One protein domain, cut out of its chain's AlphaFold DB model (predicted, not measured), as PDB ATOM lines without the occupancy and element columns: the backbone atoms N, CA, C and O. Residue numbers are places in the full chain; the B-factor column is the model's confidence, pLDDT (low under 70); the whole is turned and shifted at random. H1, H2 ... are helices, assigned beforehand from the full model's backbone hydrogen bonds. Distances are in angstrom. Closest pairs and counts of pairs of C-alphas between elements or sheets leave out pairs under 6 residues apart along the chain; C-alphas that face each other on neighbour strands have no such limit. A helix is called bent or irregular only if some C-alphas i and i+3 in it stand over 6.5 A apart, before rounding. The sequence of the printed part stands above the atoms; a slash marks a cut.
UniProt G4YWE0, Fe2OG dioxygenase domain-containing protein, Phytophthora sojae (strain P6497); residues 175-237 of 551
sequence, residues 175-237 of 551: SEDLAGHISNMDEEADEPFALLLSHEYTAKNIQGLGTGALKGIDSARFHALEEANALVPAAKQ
ATOM      1  N   SER A 175     161.983 175.599 202.241       67.19
ATOM      2  CA  SER A 175     161.346 176.658 201.455       67.19
ATOM      3  C   SER A 175     160.124 177.279 202.138       67.19
ATOM      4  O   SER A 175     159.911 178.473 201.991       67.19
ATOM      5  N   GLU A 176     159.327 176.505 202.873       69.81
ATOM      6  CA  GLU A 176     158.156 176.996 203.614       69.81
ATOM      7  C   GLU A 176     158.568 177.744 204.886       69.81
ATOM      8  O   GLU A 176     158.019 178.805 205.172       69.81
ATOM      9  N   ASP A 177     159.582 177.249 205.599       72.50
ATOM     10  CA  ASP A 177     160.158 177.931 206.764       72.50
ATOM     11  C   ASP A 177     160.778 179.283 206.363       72.50
ATOM     12  O   ASP A 177     160.439 180.340 206.904       72.50
ATOM     13  N   LEU A 178     161.597 179.282 205.304       78.62
ATOM     14  CA  LEU A 178     162.135 180.508 204.715       78.62
ATOM     15  C   LEU A 178     161.025 181.432 204.202       78.62
ATOM     16  O   LEU A 178     161.124 182.639 204.399       78.62
ATOM     17  N   ALA A 179     159.963 180.906 203.588       80.44
ATOM     18  CA  ALA A 179     158.831 181.720 203.143       80.44
ATOM     19  C   ALA A 179     158.104 182.380 204.325       80.44
ATOM     20  O   ALA A 179     157.694 183.537 204.222       80.44
ATOM     21  N   GLY A 180     157.991 181.686 205.461       78.25
ATOM     22  CA  GLY A 180     157.484 182.252 206.710       78.25
ATOM     23  C   GLY A 180     158.344 183.416 207.201       78.25
ATOM     24  O   GLY A 180     157.816 184.477 207.531       78.25
ATOM     25  N   HIS A 181     159.668 183.261 207.173       81.69
ATOM     26  CA  HIS A 181     160.598 184.336 207.523       81.69
ATOM     27  C   HIS A 181     160.537 185.522 206.552       81.69
ATOM     28  O   HIS A 181     160.420 186.654 207.010       81.69
ATOM     29  N   ILE A 182     160.541 185.276 205.238       83.81
ATOM     30  CA  ILE A 182     160.421 186.321 204.208       83.81
ATOM     31  C   ILE A 182     159.095 187.079 204.365       83.81
ATOM     32  O   ILE A 182     159.065 188.304 204.306       83.81
ATOM     33  N   SER A 183     157.995 186.371 204.636       83.56
ATOM     34  CA  SER A 183     156.675 186.991 204.828       83.56
ATOM     35  C   SER A 183     156.616 187.920 206.044       83.56
ATOM     36  O   SER A 183     155.814 188.855 206.055       83.56
ATOM     37  N   ASN A 184     157.449 187.657 207.054       81.88
ATOM     38  CA  ASN A 184     157.529 188.440 208.285       81.88
ATOM     39  C   ASN A 184     158.520 189.610 208.201       81.88
ATOM     40  O   ASN A 184     158.573 190.383 209.154       81.88
ATOM     41  N   MET A 185     159.277 189.751 207.103       81.38
ATOM     42  CA  MET A 185     160.157 190.905 206.906       81.38
ATOM     43  C   MET A 185     159.336 192.184 206.699       81.38
ATOM     44  O   MET A 185     158.357 192.214 205.936       81.38
ATOM     45  N   ASP A 186     159.738 193.244 207.388       74.56
ATOM     46  CA  ASP A 186     159.181 194.586 207.278       74.56
ATOM     47  C   ASP A 186     160.038 195.421 206.316       74.56
ATOM     48  O   ASP A 186     161.226 195.631 206.538       74.56
ATOM     49  N   GLU A 187     159.424 195.908 205.237       64.25
ATOM     50  CA  GLU A 187     160.104 196.672 204.182       64.25
ATOM     51  C   GLU A 187     160.680 198.009 204.673       64.25
ATOM     52  O   GLU A 187     161.615 198.524 204.061       64.25
ATOM     53  N   GLU A 188     160.131 198.586 205.750       60.25
ATOM     54  CA  GLU A 188     160.596 199.865 206.298       60.25
ATOM     55  C   GLU A 188     161.587 199.697 207.457       60.25
ATOM     56  O   GLU A 188     162.359 200.620 207.731       60.25
ATOM     57  N   ALA A 189     161.569 198.550 208.146       62.06
ATOM     58  CA  ALA A 189     162.376 198.324 209.346       62.06
ATOM     59  C   ALA A 189     163.565 197.371 209.145       62.06
ATOM     60  O   ALA A 189     164.548 197.496 209.879       62.06
ATOM     61  N   ASP A 190     163.506 196.451 208.178       64.56
ATOM     62  CA  ASP A 190     164.553 195.450 207.978       64.56
ATOM     63  C   ASP A 190     165.574 195.886 206.914       64.56
ATOM     64  O   ASP A 190     165.242 196.267 205.791       64.56
ATOM     65  N   GLU A 191     166.858 195.815 207.271       65.00
ATOM     66  CA  GLU A 191     167.958 196.129 206.358       65.00
ATOM     67  C   GLU A 191     168.153 195.026 205.300       65.00
ATOM     68  O   GLU A 191     167.963 193.836 205.586       65.00
ATOM     69  N   PRO A 192     168.599 195.377 204.076       67.88
ATOM     70  CA  PRO A 192     168.953 194.379 203.077       67.88
ATOM     71  C   PRO A 192     170.070 193.477 203.610       67.88
ATOM     72  O   PRO A 192     171.122 193.949 204.042       67.88
ATOM     73  N   PHE A 193     169.870 192.164 203.534       70.44
ATOM     74  CA  PHE A 193     170.888 191.198 203.934       70.44
ATOM     75  C   PHE A 193     171.745 190.775 202.739       70.44
ATOM     76  O   PHE A 193     171.272 190.635 201.611       70.44
ATOM     77  N   ALA A 194     173.030 190.537 202.993       72.00
ATOM     78  CA  ALA A 194     173.976 190.073 201.989       72.00
ATOM     79  C   ALA A 194     174.441 188.649 202.302       72.00
ATOM     80  O   ALA A 194     174.790 188.323 203.438       72.00
ATOM     81  N   LEU A 195     174.502 187.810 201.270       63.69
ATOM     82  CA  LEU A 195     175.097 186.482 201.347       63.69
ATOM     83  C   LEU A 195     176.402 186.472 200.562       63.69
ATOM     84  O   LEU A 195     176.409 186.634 199.341       63.69
ATOM     85  N   LEU A 196     177.511 186.266 201.268       72.44
ATOM     86  CA  LEU A 196     178.804 186.102 200.622       72.44
ATOM     87  C   LEU A 196     178.832 184.763 199.875       72.44
ATOM     88  O   LEU A 196     178.614 183.700 200.465       72.44
ATOM     89  N   LEU A 197     179.099 184.826 198.571       64.81
ATOM     90  CA  LEU A 197     179.245 183.636 197.742       64.81
ATOM     91  C   LEU A 197     180.543 182.902 198.099       64.81
ATOM     92  O   LEU A 197     181.589 183.518 198.294       64.81
ATOM     93  N   SER A 198     180.459 181.579 198.192       60.38
ATOM     94  CA  SER A 198     181.545 180.708 198.648       60.38
ATOM     95  C   SER A 198     182.534 180.362 197.535       60.38
ATOM     96  O   SER A 198     183.683 180.042 197.826       60.38
ATOM     97  N   HIS A 199     182.104 180.394 196.272       54.16
ATOM     98  CA  HIS A 199     182.986 180.216 195.119       54.16
ATOM     99  C   HIS A 199     183.354 181.552 194.478       54.16
ATOM    100  O   HIS A 199     182.634 182.545 194.573       54.16
ATOM    101  N   GLU A 200     184.459 181.538 193.740       54.72
ATOM    102  CA  GLU A 200     184.849 182.654 192.891       54.72
ATOM    103  C   GLU A 200     184.166 182.574 191.531       54.72
ATOM    104  O   GLU A 200     184.154 181.537 190.857       54.72
ATOM    105  N   TYR A 201     183.630 183.712 191.102       63.75
ATOM    106  CA  TYR A 201     182.976 183.846 189.815       63.75
ATOM    107  C   TYR A 201     183.627 184.966 189.023       63.75
ATOM    108  O   TYR A 201     183.816 186.082 189.506       63.75
ATOM    109  N   THR A 202     183.958 184.683 187.766       69.19
ATOM    110  CA  THR A 202     184.445 185.724 186.865       69.19
ATOM    111  C   THR A 202     183.295 186.654 186.496       69.19
ATOM    112  O   THR A 202     182.157 186.211 186.312       69.19
ATOM    113  N   ALA A 203     183.598 187.942 186.304       71.00
ATOM    114  CA  ALA A 203     182.608 188.912 185.834       71.00
ATOM    115  C   ALA A 203     181.931 188.436 184.539       71.00
ATOM    116  O   ALA A 203     180.719 188.541 184.408       71.00
ATOM    117  N   LYS A 204     182.697 187.816 183.630       70.31
ATOM    118  CA  LYS A 204     182.182 187.239 182.383       70.31
ATOM    119  C   LYS A 204     181.147 186.133 182.620       70.31
ATOM    120  O   LYS A 204     180.142 186.096 181.918       70.31
ATOM    121  N   ASN A 205     181.377 185.241 183.587       65.38
ATOM    122  CA  ASN A 205     180.446 184.149 183.878       65.38
ATOM    123  C   ASN A 205     179.153 184.671 184.507       65.38
ATOM    124  O   ASN A 205     178.078 184.291 184.055       65.38
ATOM    125  N   ILE A 206     179.254 185.571 185.491       78.62
ATOM    126  CA  ILE A 206     178.074 186.188 186.117       78.62
ATOM    127  C   ILE A 206     177.293 187.029 185.102       78.62
ATOM    128  O   ILE A 206     176.078 186.909 185.024       78.62
ATOM    129  N   GLN A 207     177.965 187.836 184.276       76.56
ATOM    130  CA  GLN A 207     177.297 188.650 183.251       76.56
ATOM    131  C   GLN A 207     176.628 187.800 182.165       76.56
ATOM    132  O   GLN A 207     175.592 188.192 181.641       76.56
ATOM    133  N   GLY A 208     177.221 186.656 181.808       72.38
ATOM    134  CA  GLY A 208     176.700 185.791 180.751       72.38
ATOM    135  C   GLY A 208     175.581 184.848 181.195       72.38
ATOM    136  O   GLY A 208     174.674 184.585 180.411       72.38
ATOM    137  N   LEU A 209     175.651 184.315 182.419       69.00
ATOM    138  CA  LEU A 209     174.752 183.256 182.901       69.00
ATOM    139  C   LEU A 209     173.912 183.668 184.118       69.00
ATOM    140  O   LEU A 209     173.031 182.913 184.526       69.00
ATOM    141  N   GLY A 210     174.180 184.829 184.721       79.12
ATOM    142  CA  GLY A 210     173.505 185.283 185.933       79.12
ATOM    143  C   GLY A 210     173.627 184.268 187.068       79.12
ATOM    144  O   GLY A 210     174.712 183.764 187.368       79.12
ATOM    145  N   THR A 211     172.493 183.929 187.673       78.19
ATOM    146  CA  THR A 211     172.378 182.927 188.745       78.19
ATOM    147  C   THR A 211     172.694 181.510 188.265       78.19
ATOM    148  O   THR A 211     173.170 180.692 189.048       78.19
ATOM    149  N   GLY A 212     172.565 181.234 186.961       72.94
ATOM    150  CA  GLY A 212     172.986 179.971 186.347       72.94
ATOM    151  C   GLY A 212     174.503 179.745 186.362       72.94
ATOM    152  O   GLY A 212     174.963 178.638 186.088       72.94
ATOM    153  N   ALA A 213     175.298 180.769 186.696       71.44
ATOM    154  CA  ALA A 213     176.729 180.609 186.938       71.44
ATOM    155  C   ALA A 213     177.044 179.996 188.310       71.44
ATOM    156  O   ALA A 213     178.160 179.496 188.475       71.44
ATOM    157  N   LEU A 214     176.116 180.072 189.277       64.25
ATOM    158  CA  LEU A 214     176.343 179.665 190.664       64.25
ATOM    159  C   LEU A 214     176.581 178.157 190.759       64.25
ATOM    160  O   LEU A 214     175.974 177.360 190.044       64.25
ATOM    161  N   LYS A 215     177.483 177.753 191.656       59.16
ATOM    162  CA  LYS A 215     177.910 176.358 191.808       59.16
ATOM    163  C   LYS A 215     177.837 175.904 193.254       59.16
ATOM    164  O   LYS A 215     177.973 176.691 194.189       59.16
ATOM    165  N   GLY A 216     177.656 174.596 193.421       65.50
ATOM    166  CA  GLY A 216     177.690 173.941 194.724       65.50
ATOM    167  C   GLY A 216     176.740 174.603 195.720       65.50
ATOM    168  O   GLY A 216     175.554 174.763 195.438       65.50
ATOM    169  N   ILE A 217     177.281 174.996 196.874       55.50
ATOM    170  CA  ILE A 217     176.506 175.593 197.967       55.50
ATOM    171  C   ILE A 217     175.838 176.921 197.587       55.50
ATOM    172  O   ILE A 217     174.748 177.204 198.072       55.50
ATOM    173  N   ASP A 218     176.436 177.710 196.692       64.38
ATOM    174  CA  ASP A 218     175.880 179.009 196.299       64.38
ATOM    175  C   ASP A 218     174.614 178.836 195.459       64.38
ATOM    176  O   ASP A 218     173.618 179.515 195.691       64.38
ATOM    177  N   SER A 219     174.626 177.870 194.534       69.25
ATOM    178  CA  SER A 219     173.444 177.501 193.745       69.25
ATOM    179  C   SER A 219     172.355 176.903 194.633       69.25
ATOM    180  O   SER A 219     171.196 177.292 194.518       69.25
ATOM    181  N   ALA A 220     172.720 176.020 195.570       59.62
ATOM    182  CA  ALA A 220     171.759 175.422 196.495       59.62
ATOM    183  C   ALA A 220     171.072 176.475 197.386       59.62
ATOM    184  O   ALA A 220     169.851 176.454 197.531       59.62
ATOM    185  N   ARG A 221     171.841 177.420 197.948       71.88
ATOM    186  CA  ARG A 221     171.311 178.529 198.758       71.88
ATOM    187  C   ARG A 221     170.416 179.451 197.939       71.88
ATOM    188  O   ARG A 221     169.330 179.794 198.398       71.88
ATOM    189  N   PHE A 222     170.855 179.821 196.736       77.50
ATOM    190  CA  PHE A 222     170.075 180.679 195.851       77.50
ATOM    191  C   PHE A 222     168.736 180.032 195.481       77.50
ATOM    192  O   PHE A 222     167.701 180.662 195.658       77.50
ATOM    193  N   HIS A 223     168.728 178.763 195.063       71.81
ATOM    194  CA  HIS A 223     167.480 178.076 194.724       71.81
ATOM    195  C   HIS A 223     166.559 177.877 195.929       71.81
ATOM    196  O   HIS A 223     165.347 177.962 195.773       71.81
ATOM    197  N   ALA A 224     167.092 177.660 197.136       74.06
ATOM    198  CA  ALA A 224     166.260 177.595 198.337       74.06
ATOM    199  C   ALA A 224     165.546 178.930 198.617       74.06
ATOM    200  O   ALA A 224     164.365 178.930 198.963       74.06
ATOM    201  N   LEU A 225     166.244 180.056 198.432       80.50
ATOM    202  CA  LEU A 225     165.658 181.391 198.550       80.50
ATOM    203  C   LEU A 225     164.667 181.678 197.423       80.50
ATOM    204  O   LEU A 225     163.597 182.201 197.692       80.50
ATOM    205  N   GLU A 226     164.988 181.309 196.186       82.56
ATOM    206  CA  GLU A 226     164.111 181.474 195.023       82.56
ATOM    207  C   GLU A 226     162.807 180.677 195.181       82.56
ATOM    208  O   GLU A 226     161.722 181.213 194.957       82.56
ATOM    209  N   GLU A 227     162.895 179.428 195.642       78.56
ATOM    210  CA  GLU A 227     161.730 178.596 195.948       78.56
ATOM    211  C   GLU A 227     160.890 179.188 197.082       78.56
ATOM    212  O   GLU A 227     159.670 179.249 196.957       78.56
ATOM    213  N   ALA A 228     161.517 179.649 198.167       82.81
ATOM    214  CA  ALA A 228     160.811 180.308 199.263       82.81
ATOM    215  C   ALA A 228     160.119 181.601 198.800       82.81
ATOM    216  O   ALA A 228     158.962 181.852 199.128       82.81
ATOM    217  N   ASN A 229     160.802 182.386 197.966       86.31
ATOM    218  CA  ASN A 229     160.290 183.630 197.409       86.31
ATOM    219  C   ASN A 229     159.093 183.403 196.469       86.31
ATOM    220  O   ASN A 229     158.185 184.224 196.387       86.31
ATOM    221  N   ALA A 230     159.045 182.261 195.779       86.50
ATOM    222  CA  ALA A 230     157.901 181.886 194.953       86.50
ATOM    223  C   ALA A 230     156.645 181.533 195.776       86.50
ATOM    224  O   ALA A 230     155.538 181.570 195.238       86.50
ATOM    225  N   LEU A 231     156.803 181.195 197.062       85.62
ATOM    226  CA  LEU A 231     155.701 180.838 197.961       85.62
ATOM    227  C   LEU A 231     155.072 182.051 198.665       85.62
ATOM    228  O   LEU A 231     153.954 181.936 199.169       85.62
ATOM    229  N   VAL A 232     155.753 183.202 198.710       85.44
ATOM    230  CA  VAL A 232     155.239 184.410 199.378       85.44
ATOM    231  C   VAL A 232     154.390 185.278 198.434       85.44
ATOM    232  O   VAL A 232     154.568 185.227 197.213       85.44
ATOM    233  N   PRO A 233     153.449 186.096 198.958       87.50
ATOM    234  CA  PRO A 233     152.671 187.027 198.140       87.50
ATOM    235  C   PRO A 233     153.571 187.979 197.348       87.50
ATOM    236  O   PRO A 233     154.603 188.400 197.855       87.50
ATOM    237  N   ALA A 234     153.142 188.402 196.154       86.75
ATOM    238  CA  ALA A 234     153.937 189.265 195.269       86.75
ATOM    239  C   ALA A 234     154.468 190.545 195.944       86.75
ATOM    240  O   ALA A 234     155.562 190.990 195.631       86.75
ATOM    241  N   ALA A 235     153.718 191.110 196.898       84.81
ATOM    242  CA  ALA A 235     154.141 192.286 197.662       84.81
ATOM    243  C   ALA A 235     155.321 192.020 198.615       84.81
ATOM    244  O   ALA A 235     155.999 192.953 199.001       84.81
ATOM    245  N   LYS A 236     155.556 190.760 198.996       83.88
ATOM    246  CA  LYS A 236     156.622 190.325 199.910       83.88
ATOM    247  C   LYS A 236     157.771 189.619 199.196       83.88
ATOM    248  O   LYS A 236     158.655 189.080 199.855       83.88
ATOM    249  N   GLN A 237     157.752 189.580 197.866       85.62
ATOM    250  CA  GLN A 237     158.825 188.951 197.111       85.62
ATOM    251  C   GLN A 237     160.095 189.798 197.179       85.62
ATOM    252  O   GLN A 237     160.086 190.985 196.874       85.62
TER     253      GLN A 237
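Overview. This is residues 175 to 237 of the 551 residues of the protein "Fe2OG dioxygenase domain-containing protein" of Phytophthora sojae (strain P6497) (UniProt G4YWE0). An open, loose frame of helices: H3, the longest helix, is a beam along the long direction, H1 packs across its residues 224 to 231, and H2 sits near its other end. The long link of residues 184 to 202 swings out from H1 and returns to H2 in a wide loop, of which residues 188 to 194 stick out free. The printed part has 63 residues with three named helices, in the order H1, H2, H3, and no named strand; the class is all helix. The whole is loose, with a radius of gyration of the C-alphas of 13.4 A, and elongated, spanning 35 by 22 by 19 A.

Along the chain. H1 is residues 175 to 183, 11.8 A from first to last C-alpha, and begins with C-alpha 175 at (161.346, 176.658, 201.455). H2 is residues 203 to 213, and C-alpha 203 is at (182.608, 188.912, 185.834). It is irregular: C-alphas 208 and 211 are 9.5 A apart. H3 is residues 216 to 231, 23.3 A long, and ends with C-alpha 231 at (155.701, 180.838, 197.961).

Arrangement. H1 touches H3, which meets it with residues 224 to 231 alone; the closest C-alphas are those of Ser 175 and Ala 228, 4.3 A apart. Their lines stand at a steep tilt of 62 degrees, and they run the same way. H2 and H3 only just touch, with 3 pairs of C-alphas within 8 A, and H3 does so with residues 219 to 222 alone; the closest C-alphas are those of Thr 211 and Ser 219, 7.5 A apart. They run the same way at a steep tilt of 55 degrees. H1 and H2 are apart. In H1 and H3 every O i to N i+4 pair is within hydrogen-bond range; in H2, 4 of 7 are.

Size, cuts and confidence. The two C-alphas farthest apart are those of Asn 184 and Lys 204, 35.8 A. The printed part has no cut. The link from H1 to H2 is long, with 19 residues, and that from H2 to H3 is tight. The mean pLDDT of the printed part is 73.0, and 24 residues are under 70, among them residues 187 to 192, 197 to 202 and 214 to 220.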